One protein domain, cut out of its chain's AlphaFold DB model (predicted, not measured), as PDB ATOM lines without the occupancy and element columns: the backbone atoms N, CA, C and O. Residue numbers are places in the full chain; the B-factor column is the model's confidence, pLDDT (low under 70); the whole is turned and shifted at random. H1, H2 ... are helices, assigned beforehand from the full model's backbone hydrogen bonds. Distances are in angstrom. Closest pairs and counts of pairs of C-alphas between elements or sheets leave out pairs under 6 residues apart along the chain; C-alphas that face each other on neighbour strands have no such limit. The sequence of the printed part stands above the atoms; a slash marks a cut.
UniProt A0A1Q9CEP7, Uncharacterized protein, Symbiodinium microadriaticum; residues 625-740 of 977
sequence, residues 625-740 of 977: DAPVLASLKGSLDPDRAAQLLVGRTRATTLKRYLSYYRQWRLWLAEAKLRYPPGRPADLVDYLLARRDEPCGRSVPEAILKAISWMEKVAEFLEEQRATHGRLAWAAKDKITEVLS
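AT A GLANCE: This is residues 625 to 740 of the 977 residues of an uncharacterized protein of Symbiodinium microadriaticum (UniProt A0A1Q9CEP7). The longest helix, H3, crosses H5 nearly at a right angle, and H5 belongs to a small up-and-down bundle with H4 and H6. Two short helices, H1 and H2, form a corner at the opposite end of the long axis, beyond the last residue of H5. The printed part has 116 residues and is all helix, six named helices in the order H1 to H6 with no named strand. It is compact, with a radius of gyration of the C-alphas of 14.9 A, yet elongated, spanning 50 by 29 by 25 A.

IN THESE COORDINATES: H3, residues 651 to 672, is 30.5 A long and begins at C-alpha 651 (32.534, -46.743, 27.539). H5 is residues 699 to 713, 21.0 A; H4 is 680 to 692, 18.6 A; H6 is 727 to 738, 16.5 A, ending at C-alpha 738 (49.668, -23.332, 39.542). H2 is 638 to 645, 10.8 A, and H1 is 628 to 632, 6.1 A.

HOW THE PARTS SIT: H3 touches H5 with residues 656 to 661 alone, about perpendicular at 84 degrees; the closest C-alphas, of Tyr 657 and Ala 706, are 4.4 A apart. With residues 664 to 672 alone it touches H4, about perpendicular at 81 degrees, closest at the C-alphas of Trp 664 and Tyr 686, 7.2 A. H4, H5 and H6 make the bundle, each running against the one before. H4 touches H6 at a shallow tilt of 14 degrees, the same way, closest at the C-alphas of Val 684 and Ala 728, 5.4 A. H5 and H6 form a helical hairpin, closest at the C-alphas of Pro 700 and Lys 732, 5.6 A. H1 and H2 only just touch, with 3 pairs of C-alphas within 8 A, and only at the corner, closest at the C-alphas of Leu 632 and Pro 638, 5.4 A. Every O i to N i+4 pair is within hydrogen-bond range in H1, H2, H3, H4 and H6; in H5, 10 of 11 are.

THE WHOLE: The C-alphas farthest apart, of Leu 636 and Val 738, are 49.9 A apart. The printed part has no cut. The link from H5 to H6, 13 residues, is long. The mean pLDDT of the printed part is 93.7, and no printed residue is under 70.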
ATOM      1  N   ASP A 625      17.730 -30.275  26.784       93.75
ATOM      2  CA  ASP A 625      17.059 -30.070  25.483       93.75
ATOM      3  C   ASP A 625      18.053 -29.820  24.330       93.75
ATOM      4  O   ASP A 625      18.026 -28.809  23.626       93.75
ATOM      5  N   ALA A 626      19.020 -30.735  24.195       94.62
ATOM      6  CA  ALA A 626      20.143 -30.580  23.276       94.62
ATOM      7  C   ALA A 626      19.682 -30.410  21.809       94.62
ATOM      8  O   ALA A 626      18.889 -31.231  21.342       94.62
ATOM      9  N   PRO A 627      20.232 -29.448  21.036       94.62
ATOM     10  CA  PRO A 627      19.894 -29.237  19.622       94.62
ATOM     11  C   PRO A 627      19.893 -30.507  18.758       94.62
ATOM     12  O   PRO A 627      18.990 -30.690  17.940       94.62
ATOM     13  N   VAL A 628      20.828 -31.433  19.006       94.50
ATOM     14  CA  VAL A 628      20.899 -32.743  18.330       94.50
ATOM     15  C   VAL A 628      19.612 -33.574  18.438       94.50
ATOM     16  O   VAL A 628      19.341 -34.412  17.583       94.50
ATOM     17  N   LEU A 629      18.766 -33.349  19.449       92.81
ATOM     18  CA  LEU A 629      17.471 -34.022  19.578       92.81
ATOM     19  C   LEU A 629      16.497 -33.629  18.461       92.81
ATOM     20  O   LEU A 629      15.641 -34.436  18.106       92.81
ATOM     21  N   ALA A 630      16.612 -32.425  17.893       92.06
ATOM     22  CA  ALA A 630      15.847 -32.040  16.709       92.06
ATOM     23  C   ALA A 630      16.309 -32.841  15.480       92.06
ATOM     24  O   ALA A 630      15.472 -33.393  14.766       92.06
ATOM     25  N   SER A 631      17.627 -32.996  15.304       89.75
ATOM     26  CA  SER A 631      18.244 -33.854  14.282       89.75
ATOM     27  C   SER A 631      17.802 -35.321  14.436       89.75
ATOM     28  O   SER A 631      17.368 -35.954  13.473       89.75
ATOM     29  N   LEU A 632      17.835 -35.858  15.663       89.25
ATOM     30  CA  LEU A 632      17.468 -37.246  15.982       89.25
ATOM     31  C   LEU A 632      15.974 -37.548  15.797       89.25
ATOM     32  O   LEU A 632      15.641 -38.662  15.397       89.25
ATOM     33  N   LYS A 633      15.074 -36.581  16.036       88.38
ATOM     34  CA  LYS A 633      13.619 -36.730  15.797       88.38
ATOM     35  C   LYS A 633      13.266 -36.958  14.318       88.38
ATOM     36  O   LYS A 633      12.161 -37.408  14.035       88.38
ATOM     37  N   GLY A 634      14.185 -36.674  13.388       87.31
ATOM     38  CA  GLY A 634      14.061 -37.024  11.968       87.31
ATOM     39  C   GLY A 634      14.543 -38.438  11.603       87.31
ATOM     40  O   GLY A 634      14.390 -38.844  10.453       87.31
ATOM     41  N   SER A 635      15.136 -39.186  12.541       89.25
ATOM     42  CA  SER A 635      15.567 -40.575  12.328       89.25
ATOM     43  C   SER A 635      14.404 -41.555  12.491       89.25
ATOM     44  O   SER A 635      13.574 -41.392  13.382       89.25
ATOM     45  N   LEU A 636      14.397 -42.625  11.689       89.19
ATOM     46  CA  LEU A 636      13.498 -43.771  11.886       89.19
ATOM     47  C   LEU A 636      13.806 -44.510  13.202       89.19
ATOM     48  O   LEU A 636      12.890 -44.866  13.933       89.19
ATOM     49  N   ASP A 637      15.096 -44.679  13.511       87.19
ATOM     50  CA  ASP A 637      15.597 -45.253  14.763       87.19
ATOM     51  C   ASP A 637      16.363 -44.154  15.541       87.19
ATOM     52  O   ASP A 637      17.558 -43.944  15.281       87.19
ATOM     53  N   PRO A 638      15.736 -43.413  16.476       80.44
ATOM     54  CA  PRO A 638      16.430 -42.373  17.243       80.44
ATOM     55  C   PRO A 638      17.477 -42.956  18.206       80.44
ATOM     56  O   PRO A 638      18.539 -42.361  18.379       80.44
ATOM     57  N   ASP A 639      17.240 -44.144  18.775       78.88
ATOM     58  CA  ASP A 639      18.179 -44.796  19.703       78.88
ATOM     59  C   ASP A 639      19.485 -45.223  19.025       78.88
ATOM     60  O   ASP A 639      20.577 -44.952  19.528       78.88
ATOM     61  N   ARG A 640      19.391 -45.826  17.834       84.06
ATOM     62  CA  ARG A 640      20.569 -46.192  17.032       84.06
ATOM     63  C   ARG A 640      21.311 -44.963  16.528       84.06
ATOM     64  O   ARG A 640      22.538 -44.929  16.574       84.06
ATOM     65  N   ALA A 641      20.591 -43.926  16.102       85.94
ATOM     66  CA  ALA A 641      21.219 -42.663  15.730       85.94
ATOM     67  C   ALA A 641      21.954 -42.020  16.928       85.94
ATOM     68  O   ALA A 641      23.069 -41.527  16.761       85.94
ATOM     69  N   ALA A 642      21.412 -42.117  18.147       80.38
ATOM     70  CA  ALA A 642      22.082 -41.659  19.365       80.38
ATOM     71  C   ALA A 642      23.313 -42.510  19.750       80.38
ATOM     72  O   ALA A 642      24.315 -41.948  20.196       80.38
ATOM     73  N   GLN A 643      23.298 -43.833  19.530       84.62
ATOM     74  CA  GLN A 643      24.502 -44.675  19.660       84.62
ATOM     75  C   GLN A 643      25.621 -44.203  18.707       84.62
ATOM     76  O   GLN A 643      26.785 -44.142  19.108       84.62
ATOM     77  N   LEU A 644      25.286 -43.805  17.472       88.19
ATOM     78  CA  LEU A 644      26.270 -43.315  16.493       88.19
ATOM     79  C   LEU A 644      26.946 -41.994  16.911       88.19
ATOM     80  O   LEU A 644      28.123 -41.804  16.595       88.19
ATOM     81  N   LEU A 645      26.271 -41.119  17.673       87.75
ATOM     82  CA  LEU A 645      26.846 -39.853  18.171       87.75
ATOM     83  C   LEU A 645      28.070 -40.051  19.083       87.75
ATOM     84  O   LEU A 645      28.951 -39.193  19.146       87.75
ATOM     85  N   VAL A 646      28.155 -41.187  19.782       88.56
ATOM     86  CA  VAL A 646      29.305 -41.536  20.639       88.56
ATOM     87  C   VAL A 646      30.561 -41.820  19.805       88.56
ATOM     88  O   VAL A 646      31.691 -41.616  20.275       88.56
ATOM     89  N   GLY A 647      30.384 -42.266  18.557       87.44
ATOM     90  CA  GLY A 647      31.463 -42.644  17.653       87.44
ATOM     91  C   GLY A 647      32.405 -43.680  18.276       87.44
ATOM     92  O   GLY A 647      31.986 -44.616  18.947       87.44
ATOM     93  N   ARG A 648      33.718 -43.495  18.103       87.00
ATOM     94  CA  ARG A 648      34.754 -44.409  18.631       87.00
ATOM     95  C   ARG A 648      35.133 -44.141  20.104       87.00
ATOM     96  O   ARG A 648      36.266 -44.412  20.512       87.00
ATOM     97  N   THR A 649      34.231 -43.569  20.905       91.12
ATOM     98  CA  THR A 649      34.499 -43.230  22.317       91.12
ATOM     99  C   THR A 649      34.256 -44.439  23.221       91.12
ATOM    100  O   THR A 649      33.135 -44.906  23.339       91.12
ATOM    101  N   ARG A 650      35.300 -44.921  23.908       90.81
ATOM    102  CA  ARG A 650      35.221 -46.055  24.855       90.81
ATOM    103  C   ARG A 650      34.230 -45.798  25.995       90.81
ATOM    104  O   ARG A 650      34.201 -44.685  26.528       90.81
ATOM    105  N   ALA A 651      33.541 -46.832  26.475       91.94
ATOM    106  CA  ALA A 651      32.534 -46.743  27.539       91.94
ATOM    107  C   ALA A 651      33.097 -46.144  28.836       91.94
ATOM    108  O   ALA A 651      32.474 -45.311  29.492       91.94
ATOM    109  N   THR A 652      34.332 -46.513  29.178       92.44
ATOM    110  CA  THR A 652      35.069 -45.955  30.326       92.44
ATOM    111  C   THR A 652      35.392 -44.463  30.178       92.44
ATOM    112  O   THR A 652      35.450 -43.745  31.178       92.44
ATOM    113  N   THR A 653      35.566 -43.973  28.946       94.62
ATOM    114  CA  THR A 653      35.762 -42.544  28.650       94.62
ATOM    115  C   THR A 653      34.429 -41.801  28.657       94.62
ATOM    116  O   THR A 653      34.333 -40.758  29.299       94.62
ATOM    117  N   LEU A 654      33.389 -42.380  28.047       95.12
ATOM    118  CA  LEU A 654      32.024 -41.851  28.047       95.12
ATOM    119  C   LEU A 654      31.492 -41.674  29.478       95.12
ATOM    120  O   LEU A 654      31.092 -40.571  29.848       95.12
ATOM    121  N   LYS A 655      31.619 -42.706  30.332       96.19
ATOM    122  CA  LYS A 655      31.349 -42.626  31.781       96.19
ATOM    123  C   LYS A 655      32.026 -41.412  32.419       96.19
ATOM    124  O   LYS A 655      31.389 -40.661  33.157       96.19
ATOM    125  N   ARG A 656      33.328 -41.236  32.167       96.88
ATOM    126  CA  ARG A 656      34.133 -40.170  32.777       96.88
ATOM    127  C   ARG A 656      33.701 -38.782  32.301       96.88
ATOM    128  O   ARG A 656      33.620 -37.874  33.122       96.88
ATOM    129  N   TYR A 657      33.403 -38.625  31.013       97.38
ATOM    130  CA  TYR A 657      32.941 -37.356  30.452       97.38
ATOM    131  C   TYR A 657      31.549 -36.976  30.963       97.38
ATOM    132  O   TYR A 657      31.387 -35.869  31.471       97.38
ATOM    133  N   LEU A 658      30.592 -37.911  30.957       96.88
ATOM    134  CA  LEU A 658      29.270 -37.709  31.564       96.88
ATOM    135  C   LEU A 658      29.366 -37.374  33.062       96.88
ATOM    136  O   LEU A 658      28.612 -36.534  33.540       96.88
ATOM    137  N   SER A 659      30.312 -37.969  33.801       97.50
ATOM    138  CA  SER A 659      30.503 -37.654  35.230       97.50
ATOM    139  C   SER A 659      30.936 -36.203  35.457       97.50
ATOM    140  O   SER A 659      30.312 -35.506  36.255       97.50
ATOM    141  N   TYR A 660      31.953 -35.720  34.732       97.69
ATOM    142  CA  TYR A 660      32.379 -34.319  34.843       97.69
ATOM    143  C   TYR A 660      31.318 -33.347  34.310       97.69
ATOM    144  O   TYR A 660      31.130 -32.279  34.887       97.69
ATOM    145  N   TYR A 661      30.606 -33.709  33.237       97.25
ATOM    146  CA  TYR A 661      29.542 -32.872  32.684       97.25
ATOM    147  C   TYR A 661      28.366 -32.726  33.657       97.25
ATOM    148  O   TYR A 661      27.918 -31.608  33.893       97.25
ATOM    149  N   ARG A 662      27.926 -33.822  34.299       96.88
ATOM    150  CA  ARG A 662      26.916 -33.793  35.373       96.88
ATOM    151  C   ARG A 662      27.353 -32.891  36.532       96.88
ATOM    152  O   ARG A 662      26.565 -32.062  36.973       96.88
ATOM    153  N   GLN A 663      28.608 -32.989  36.979       96.75
ATOM    154  CA  GLN A 663      29.152 -32.131  38.046       96.75
ATOM    155  C   GLN A 663      29.183 -30.642  37.658       96.75
ATOM    156  O   GLN A 663      28.813 -29.796  38.469       96.75
ATOM    157  N   TRP A 664      29.568 -30.313  36.421       96.88
ATOM    158  CA  TRP A 664      29.521 -28.940  35.908       96.88
ATOM    159  C   TRP A 664      28.086 -28.417  35.769       96.88
ATOM    160  O   TRP A 664      27.808 -27.292  36.174       96.88
ATOM    161  N   ARG A 665      27.162 -29.235  35.247       96.19
ATOM    162  CA  ARG A 665      25.746 -28.880  35.066       96.19
ATOM    163  C   ARG A 665      25.044 -28.610  36.399       96.19
ATOM    164  O   ARG A 665      24.284 -27.650  36.483       96.19
ATOM    165  N   LEU A 666      25.318 -29.417  37.427       96.06
ATOM    166  CA  LEU A 666      24.814 -29.191  38.787       96.06
ATOM    167  C   LEU A 666      25.374 -27.891  39.375       96.06
ATOM    168  O   LEU A 666      24.601 -27.029  39.779       96.06
ATOM    169  N   TRP A 667      26.693 -27.682  39.309       97.25
ATOM    170  CA  TRP A 667      27.310 -26.435  39.774       97.25
ATOM    171  C   TRP A 667      26.787 -25.194  39.026       97.25
ATOM    172  O   TRP A 667      26.574 -24.155  39.641       97.25
ATOM    173  N   LEU A 668      26.531 -25.284  37.716       96.62
ATOM    174  CA  LEU A 668      25.977 -24.177  36.925       96.62
ATOM    175  C   LEU A 668      24.537 -23.838  37.358       96.62
ATOM    176  O   LEU A 668      24.184 -22.660  37.471       96.62
ATOM    177  N   ALA A 669      23.734 -24.860  37.658       95.56
ATOM    178  CA  ALA A 669      22.385 -24.690  38.184       95.56
ATOM    179  C   ALA A 669      22.393 -24.111  39.610       95.56
ATOM    180  O   ALA A 669      21.629 -23.196  39.891       95.56
ATOM    181  N   GLU A 670      23.278 -24.581  40.491       96.31
ATOM    182  CA  GLU A 670      23.325 -24.176  41.904       96.31
ATOM    183  C   GLU A 670      24.024 -22.822  42.117       96.31
ATOM    184  O   GLU A 670      23.471 -21.928  42.756       96.31
ATOM    185  N   ALA A 671      25.225 -22.632  41.559       96.12
ATOM    186  CA  ALA A 671      26.067 -21.460  41.813       96.12
ATOM    187  C   ALA A 671      25.798 -20.273  40.871       96.12
ATOM    188  O   ALA A 671      26.186 -19.144  41.184       96.12
ATOM    189  N   LYS A 672      25.167 -20.501  39.707       94.69
ATOM    190  CA  LYS A 672      24.849 -19.446  38.721       94.69
ATOM    191  C   LYS A 672      23.360 -19.322  38.385       94.69
ATOM    192  O   LYS A 672      23.017 -18.373  37.677       94.69
ATOM    193  N   LEU A 673      22.501 -20.230  38.867       94.69
ATOM    194  CA  LEU A 673      21.071 -20.310  38.526       94.69
ATOM    195  C   LEU A 673      20.833 -20.351  37.002       94.69
ATOM    196  O   LEU A 673      19.956 -19.666  36.476       94.69
ATOM    197  N   ARG A 674      21.650 -21.130  36.275       91.56
ATOM    198  CA  ARG A 674      21.560 -21.289  34.811       91.56
ATOM    199  C   ARG A 674      21.558 -22.750  34.390       91.56
ATOM    200  O   ARG A 674      22.214 -23.593  34.993       91.56
ATOM    201  N   TYR A 675      20.878 -23.007  33.282       90.19
ATOM    202  CA  TYR A 675      20.959 -24.264  32.546       90.19
ATOM    203  C   TYR A 675      21.999 -24.150  31.416       90.19
ATOM    204  O   TYR A 675      22.347 -23.031  31.027       90.19
ATOM    205  N   PRO A 676      22.523 -25.273  30.892       90.75
ATOM    206  CA  PRO A 676      23.347 -25.261  29.687       90.75
ATOM    207  C   PRO A 676      22.598 -24.674  28.470       90.75
ATOM    208  O   PRO A 676      21.374 -24.780  28.417       90.75
ATOM    209  N   PRO A 677      23.308 -24.106  27.477       86.69
ATOM    210  CA  PRO A 677      24.758 -23.936  27.429       86.69
ATOM    211  C   PRO A 677      25.246 -22.781  28.329       86.69
ATOM    212  O   PRO A 677      24.695 -21.682  28.334       86.69
ATOM    213  N   GLY A 678      26.295 -23.043  29.116       88.44
ATOM    214  CA  GLY A 678      26.914 -22.044  29.995       88.44
ATOM    215  C   GLY A 678      27.815 -21.068  29.231       88.44
ATOM    216  O   GLY A 678      28.282 -21.366  28.135       88.44
ATOM    217  N   ARG A 679      28.113 -19.901  29.813       94.81
ATOM    218  CA  ARG A 679      29.036 -18.936  29.188       94.81
ATOM    219  C   ARG A 679      30.494 -19.375  29.397       94.81
ATOM    220  O   ARG A 679      30.788 -19.986  30.425       94.81
ATOM    221  N   PRO A 680      31.451 -18.974  28.536       96.06
ATOM    222  CA  PRO A 680      32.873 -19.238  28.776       96.06
ATOM    223  C   PRO A 680      33.391 -18.717  30.125       96.06
ATOM    224  O   PRO A 680      34.242 -19.352  30.740       96.06
ATOM    225  N   ALA A 681      32.833 -17.611  30.630       96.19
ATOM    226  CA  ALA A 681      33.112 -17.119  31.980       96.19
ATOM    227  C   ALA A 681      32.617 -18.077  33.083       96.19
ATOM    228  O   ALA A 681      33.325 -18.292  34.059       96.19
ATOM    229  N   ASP A 682      31.454 -18.719  32.913       96.88
ATOM    230  CA  ASP A 682      30.925 -19.669  33.902       96.88
ATOM    231  C   ASP A 682      31.799 -20.932  33.991       96.88
ATOM    232  O   ASP A 682      31.956 -21.506  35.067       96.88
ATOM    233  N   LEU A 683      32.418 -21.355  32.881       96.94
ATOM    234  CA  LEU A 683      33.403 -22.443  32.889       96.94
ATOM    235  C   LEU A 683      34.731 -22.029  33.541       96.94
ATOM    236  O   LEU A 683      35.343 -22.842  34.230       96.94
ATOM    237  N   VAL A 684      35.180 -20.782  33.370       97.75
ATOM    238  CA  VAL A 684      36.362 -20.261  34.082       97.75
ATOM    239  C   VAL A 684      36.108 -20.229  35.586       97.75
ATOM    240  O   VAL A 684      36.917 -20.761  36.342       97.75
ATOM    241  N   ASP A 685      34.964 -19.694  36.011       97.69
ATOM    242  CA  ASP A 685      34.549 -19.664  37.416       97.69
ATOM    243  C   ASP A 685      34.442 -21.081  38.006       97.69
ATOM    244  O   ASP A 685      34.894 -21.312  39.129       97.69
ATOM    245  N   TYR A 686      33.930 -22.054  37.241       97.88
ATOM    246  CA  TYR A 686      33.926 -23.458  37.661       97.88
ATOM    247  C   TYR A 686      35.344 -24.014  37.820       97.88
ATOM    248  O   TYR A 686      35.645 -24.646  38.828       97.88
ATOM    249  N   LEU A 687      36.240 -23.773  36.858       97.50
ATOM    250  CA  LEU A 687      37.628 -24.238  36.937       97.50
ATOM    251  C   LEU A 687      38.394 -23.593  38.106       97.50
ATOM    252  O   LEU A 687      39.242 -24.259  38.699       97.50
ATOM    253  N   LEU A 688      38.076 -22.345  38.465       96.94
ATOM    254  CA  LEU A 688      38.609 -21.666  39.650       96.94
ATOM    255  C   LEU A 688      38.061 -22.283  40.945       96.94
ATOM    256  O   LEU A 688      38.856 -22.693  41.786       96.94
ATOM    257  N   ALA A 689      36.746 -22.489  41.067       96.94
ATOM    258  CA  ALA A 689      36.170 -23.212  42.207       96.94
ATOM    259  C   ALA A 689      36.776 -24.626  42.352       96.94
ATOM    260  O   ALA A 689      37.149 -25.048  43.443       96.94
ATOM    261  N   ARG A 690      36.987 -25.326  41.227       96.19
ATOM    262  CA  ARG A 690      37.654 -26.637  41.179       96.19
ATOM    263  C   ARG A 690      39.155 -26.608  41.500       96.19
ATOM    264  O   ARG A 690      39.692 -27.691  41.720       96.19
ATOM    265  N   ARG A 691      39.823 -25.446  41.477       95.19
ATOM    266  CA  ARG A 691      41.213 -25.228  41.938       95.19
ATOM    267  C   ARG A 691      41.258 -24.940  43.438       95.19
ATOM    268  O   ARG A 691      42.207 -25.351  44.099       95.19
ATOM    269  N   ASP A 692      40.270 -24.197  43.925       94.88
ATOM    270  CA  ASP A 692      40.184 -23.757  45.319       94.88
ATOM    271  C   ASP A 692      39.727 -24.910  46.230       94.88
ATOM    272  O   ASP A 692      40.193 -25.038  47.360       94.88
ATOM    273  N   GLU A 693      38.933 -25.844  45.693       92.56
ATOM    274  CA  GLU A 693      38.948 -27.238  46.146       92.56
ATOM    275  C   GLU A 693      40.284 -27.924  45.777       92.56
ATOM    276  O   GLU A 693      40.683 -27.875  44.609       92.56
ATOM    277  N   PRO A 694      40.944 -28.665  46.690       81.88
ATOM    278  CA  PRO A 694      42.215 -29.331  46.402       81.88
ATOM    279  C   PRO A 694      42.056 -30.435  45.342       81.88
ATOM    280  O   PRO A 694      41.649 -31.558  45.638       81.88
ATOM    281  N   CYS A 695      42.400 -30.135  44.084       92.19
ATOM    282  CA  CYS A 695      42.308 -31.084  42.973       92.19
ATOM    283  C   CYS A 695      43.659 -31.384  42.306       92.19
ATOM    284  O   CYS A 695      44.589 -30.578  42.276       92.19
ATOM    285  N   GLY A 696      43.776 -32.579  41.720       91.62
ATOM    286  CA  GLY A 696      44.966 -32.956  40.960       91.62
ATOM    287  C   GLY A 696      45.080 -32.173  39.649       91.62
ATOM    288  O   GLY A 696      44.114 -32.079  38.898       91.62
ATOM    289  N   ARG A 697      46.288 -31.706  39.305       94.00
ATOM    290  CA  ARG A 697      46.608 -30.856  38.131       94.00
ATOM    291  C   ARG A 697      46.049 -31.269  36.756       94.00
ATOM    292  O   ARG A 697      46.054 -30.466  35.827       94.00
ATOM    293  N   SER A 698      45.631 -32.526  36.596       94.50
ATOM    294  CA  SER A 698      45.030 -33.090  35.377       94.50
ATOM    295  C   SER A 698      43.495 -33.020  35.340       94.50
ATOM    296  O   SER A 698      42.902 -33.312  34.300       94.50
ATOM    297  N   VAL A 699      42.845 -32.635  36.444       96.25
ATOM    298  CA  VAL A 699      41.390 -32.457  36.549       96.25
ATOM    299  C   VAL A 699      40.889 -31.295  35.674       96.25
ATOM    300  O   VAL A 699      39.971 -31.554  34.895       96.25
ATOM    301  N   PRO A 700      41.503 -30.088  35.662       97.12
ATOM    302  CA  PRO A 700      41.077 -28.989  34.784       97.12
ATOM    303  C   PRO A 700      41.040 -29.374  33.298       97.12
ATOM    304  O   PRO A 700      40.068 -29.105  32.594       97.12
ATOM    305  N   GLU A 701      42.070 -30.081  32.821       96.81
ATOM    306  CA  GLU A 701      42.134 -30.553  31.434       96.81
ATOM    307  C   GLU A 701      41.067 -31.611  31.123       96.81
ATOM    308  O   GLU A 701      40.515 -31.637  30.023       96.81
ATOM    309  N   ALA A 702      40.771 -32.492  32.081       96.94
ATOM    310  CA  ALA A 702      39.782 -33.546  31.912       96.94
ATOM    311  C   ALA A 702      38.341 -33.010  31.929       96.94
ATOM    312  O   ALA A 702      37.520 -33.487  31.147       96.94
ATOM    313  N   ILE A 703      38.063 -31.999  32.759       97.75
ATOM    314  CA  ILE A 703      36.791 -31.262  32.787       97.75
ATOM    315  C   ILE A 703      36.577 -30.536  31.456       97.75
ATOM    316  O   ILE A 703      35.561 -30.758  30.800       97.75
ATOM    317  N   LEU A 704      37.553 -29.738  31.005       97.25
ATOM    318  CA  LEU A 704      37.432 -28.983  29.752       97.25
ATOM    319  C   LEU A 704      37.240 -29.930  28.552       97.25
ATOM    320  O   LEU A 704      36.354 -29.710  27.727       97.25
ATOM    321  N   LYS A 705      37.987 -31.043  28.489       97.00
ATOM    322  CA  LYS A 705      37.805 -32.075  27.449       97.00
ATOM    323  C   LYS A 705      36.436 -32.756  27.500       97.00
ATOM    324  O   LYS A 705      35.874 -33.007  26.439       97.00
ATOM    325  N   ALA A 706      35.899 -33.034  28.688       97.44
ATOM    326  CA  ALA A 706      34.571 -33.626  28.848       97.44
ATOM    327  C   ALA A 706      33.459 -32.687  28.365       97.44
ATOM    328  O   ALA A 706      32.600 -33.100  27.587       97.44
ATOM    329  N   ILE A 707      33.512 -31.416  28.773       97.25
ATOM    330  CA  ILE A 707      32.521 -30.405  28.386       97.25
ATOM    331  C   ILE A 707      32.629 -30.118  26.883       97.25
ATOM    332  O   ILE A 707      31.631 -30.223  26.184       97.25
ATOM    333  N   SER A 708      33.837 -29.912  26.340       96.69
ATOM    334  CA  SER A 708      34.031 -29.673  24.895       96.69
ATOM    335  C   SER A 708      33.664 -30.874  24.014       96.69
ATOM    336  O   SER A 708      33.449 -30.711  22.812       96.69
ATOM    337  N   TRP A 709      33.642 -32.090  24.570       96.69
ATOM    338  CA  TRP A 709      33.121 -33.278  23.892       96.69
ATOM    339  C   TRP A 709      31.587 -33.286  23.923       96.69
ATOM    340  O   TRP A 709      30.966 -33.388  22.867       96.69
ATOM    341  N   MET A 710      30.979 -33.080  25.097       96.38
ATOM    342  CA  MET A 710      29.519 -33.062  25.248       96.38
ATOM    343  C   MET A 710      28.872 -31.927  24.440       96.38
ATOM    344  O   MET A 710      27.858 -32.135  23.790       96.38
ATOM    345  N   GLU A 711      29.498 -30.749  24.389       96.12
ATOM    346  CA  GLU A 711      29.029 -29.597  23.603       96.12
ATOM    347  C   GLU A 711      29.053 -29.821  22.085       96.12
ATOM    348  O   GLU A 711      28.340 -29.137  21.349       96.12
ATOM    349  N   LYS A 712      29.871 -30.767  21.606       95.25
ATOM    350  CA  LYS A 712      29.894 -31.191  20.198       95.25
ATOM    351  C   LYS A 712      28.845 -32.264  19.932       95.25
ATOM    352  O   LYS A 712      28.155 -32.180  18.927       95.25
ATOM    353  N   VAL A 713      28.695 -33.219  20.850       95.19
ATOM    354  CA  VAL A 713      27.682 -34.289  20.787       95.19
ATOM    355  C   VAL A 713      26.255 -33.744  20.906       95.19
ATOM    356  O   VAL A 713      25.353 -34.270  20.269       95.19
ATOM    357  N   ALA A 714      26.054 -32.664  21.664       95.31
ATOM    358  CA  ALA A 714      24.782 -31.951  21.774       95.31
ATOM    359  C   ALA A 714      24.450 -31.055  20.559       95.31
ATOM    360  O   ALA A 714      23.360 -30.492  20.512       95.31
ATOM    361  N   GLU A 715      25.375 -30.895  19.605       95.38
ATOM    362  CA  GLU A 715      25.271 -29.982  18.452       95.38
ATOM    363  C   GLU A 715      25.026 -28.497  18.814       95.38
ATOM    364  O   GLU A 715      24.513 -27.731  18.000       95.38
ATOM    365  N   PHE A 716      25.455 -28.030  20.000       95.62
ATOM    366  CA  PHE A 716      25.403 -26.594  20.330       95.62
ATOM    367  C   PHE A 716      26.210 -25.766  19.319       95.62
ATOM    368  O   PHE A 716      27.338 -26.141  18.976       95.62
ATOM    369  N   LEU A 717      25.662 -24.622  18.890       94.31
ATOM    370  CA  LEU A 717      26.336 -23.661  18.008       94.31
ATOM    371  C   LEU A 717      27.653 -23.196  18.633       94.31
ATOM    372  O   LEU A 717      27.727 -23.008  19.845       94.31
ATOM    373  N   GLU A 718      28.702 -23.001  17.827       92.88
ATOM    374  CA  GLU A 718      30.046 -22.802  18.383       92.88
ATOM    375  C   GLU A 718      30.144 -21.563  19.288       92.88
ATOM    376  O   GLU A 718      30.735 -21.652  20.358       92.88
ATOM    377  N   GLU A 719      29.478 -20.468  18.920       92.31
ATOM    378  CA  GLU A 719      29.392 -19.221  19.696       92.31
ATOM    379  C   GLU A 719      28.715 -19.391  21.069       92.31
ATOM    380  O   GLU A 719      28.985 -18.628  21.996       92.31
ATOM    381  N   GLN A 720      27.840 -20.393  21.216       93.12
ATOM    382  CA  GLN A 720      27.106 -20.671  22.455       93.12
ATOM    383  C   GLN A 720      27.899 -21.549  23.433       93.12
ATOM    384  O   GLN A 720      27.508 -21.664  24.592       93.12
ATOM    385  N   ARG A 721      28.989 -22.194  22.998       95.38
ATOM    386  CA  ARG A 721      29.727 -23.171  23.817       95.38
ATOM    387  C   ARG A 721      30.518 -22.491  24.935       95.38
ATOM    388  O   ARG A 721      31.287 -21.564  24.692       95.38
ATOM    389  N   ALA A 722      30.460 -23.043  26.144       95.25
ATOM    390  CA  ALA A 722      31.308 -22.640  27.259       95.25
ATOM    391  C   ALA A 722      32.799 -22.904  26.972       95.25
ATOM    392  O   ALA A 722      33.663 -22.201  27.494       95.25
ATOM    393  N   THR A 723      33.125 -23.882  26.113       96.06
ATOM    394  CA  THR A 723      34.511 -24.123  25.659       96.06
ATOM    395  C   THR A 723      34.945 -23.291  24.445       96.06
ATOM    396  O   THR A 723      36.047 -23.510  23.929       96.06
ATOM    397  N   HIS A 724      34.131 -22.324  23.997       94.69
ATOM    398  CA  HIS A 724      34.486 -21.401  22.916       94.69
ATOM    399  C   HIS A 724      35.504 -20.330  23.347       94.69
ATOM    400  O   HIS A 724      35.569 -19.901  24.503       94.69
ATOM    401  N   GLY A 725      36.295 -19.862  22.378       91.88
ATOM    402  CA  GLY A 725      37.319 -18.840  22.577       91.88
ATOM    403  C   GLY A 725      38.534 -19.311  23.390       91.88
ATOM    404  O   GLY A 725      38.639 -20.451  23.841       91.88
ATOM    405  N   ARG A 726      39.506 -18.410  23.578       94.75
ATOM    406  CA  ARG A 726      40.760 -18.718  24.295       94.75
ATOM    407  C   ARG A 726      40.641 -18.704  25.823       94.75
ATOM    408  O   ARG A 726      41.538 -19.217  26.484       94.75
ATOM    409  N   LEU A 727      39.572 -18.137  26.388       95.25
ATOM    410  CA  LEU A 727      39.493 -17.822  27.820       95.25
ATOM    411  C   LEU A 727      39.516 -19.075  28.712       95.25
ATOM    412  O   LEU A 727      40.369 -19.182  29.590       95.25
ATOM    413  N   ALA A 728      38.637 -20.052  28.452       95.12
ATOM    414  CA  ALA A 728      38.578 -21.292  29.230       95.12
ATOM    415  C   ALA A 728      39.869 -22.126  29.111       95.12
ATOM    416  O   ALA A 728      40.317 -22.723  30.089       95.12
ATOM    417  N   TRP A 729      40.504 -22.126  27.932       95.50
ATOM    418  CA  TRP A 729      41.779 -22.808  27.696       95.50
ATOM    419  C   TRP A 729      42.936 -22.146  28.451       95.50
ATOM    420  O   TRP A 729      43.656 -22.836  29.168       95.50
ATOM    421  N   ALA A 730      43.065 -20.818  28.375       97.50
ATOM    422  CA  ALA A 730      44.083 -20.069  29.112       97.50
ATOM    423  C   ALA A 730      43.914 -20.207  30.637       97.50
ATOM    424  O   ALA A 730      44.900 -20.391  31.350       97.50
ATOM    425  N   ALA A 731      42.670 -20.197  31.132       97.12
ATOM    426  CA  ALA A 731      42.373 -20.490  32.532       97.12
ATOM    427  C   ALA A 731      42.795 -21.921  32.907       97.12
ATOM    428  O   ALA A 731      43.529 -22.103  33.874       97.12
ATOM    429  N   LYS A 732      42.415 -22.933  32.113       96.50
ATOM    430  CA  LYS A 732      42.837 -24.330  32.315       96.50
ATOM    431  C   LYS A 732      44.358 -24.481  32.333       96.50
ATOM    432  O   LYS A 732      44.869 -25.214  33.177       96.50
ATOM    433  N   ASP A 733      45.081 -23.808  31.442       96.94
ATOM    434  CA  ASP A 733      46.543 -23.887  31.389       96.94
ATOM    435  C   ASP A 733      47.192 -23.205  32.602       96.94
ATOM    436  O   ASP A 733      48.011 -23.844  33.264       96.94
ATOM    437  N   LYS A 734      46.767 -21.989  32.987       97.06
ATOM    438  CA  LYS A 734      47.308 -21.320  34.188       97.06
ATOM    439  C   LYS A 734      46.937 -22.048  35.486       97.06
ATOM    440  O   LYS A 734      47.743 -22.103  36.411       97.06
ATOM    441  N   ILE A 735      45.758 -22.661  35.560       95.94
ATOM    442  CA  ILE A 735      45.361 -23.488  36.709       95.94
ATOM    443  C   ILE A 735      46.188 -24.783  36.753       95.94
ATOM    444  O   ILE A 735      46.662 -25.155  37.822       95.94
ATOM    445  N   THR A 736      46.436 -25.453  35.621       95.75
ATOM    446  CA  THR A 736      47.338 -26.620  35.572       95.75
ATOM    447  C   THR A 736      48.795 -26.250  35.900       95.75
ATOM    448  O   THR A 736      49.486 -27.078  36.494       95.75
ATOM    449  N   GLU A 737      49.254 -25.040  35.562       94.88
ATOM    450  CA  GLU A 737      50.567 -24.507  35.959       94.88
ATOM    451  C   GLU A 737      50.653 -24.313  37.482       94.88
ATOM    452  O   GLU A 737      51.498 -24.943  38.117       94.88
ATOM    453  N   VAL A 738      49.717 -23.566  38.083       94.62
ATOM    454  CA  VAL A 738      49.668 -23.332  39.542       94.62
ATOM    455  C   VAL A 738      49.487 -24.641  40.322       94.62
ATOM    456  O   VAL A 738      50.173 -24.866  41.309       94.62
ATOM    457  N   LEU A 739      48.655 -25.575  39.843       92.62
ATOM    458  CA  LEU A 739      48.528 -26.924  40.423       92.62
ATOM    459  C   LEU A 739      49.733 -27.843  40.121       92.62
ATOM    460  O   LEU A 739      49.718 -29.023  40.479       92.62
ATOM    461  N   SER A 740      50.763 -27.355  39.424       90.69
ATOM    462  CA  SER A 740      52.049 -28.041  39.247       90.69
ATOM    463  C   SER A 740      53.184 -27.422  40.070       90.69
ATOM    464  O   SER A 740      54.127 -28.136  40.414       90.69
TER     465      SER A 740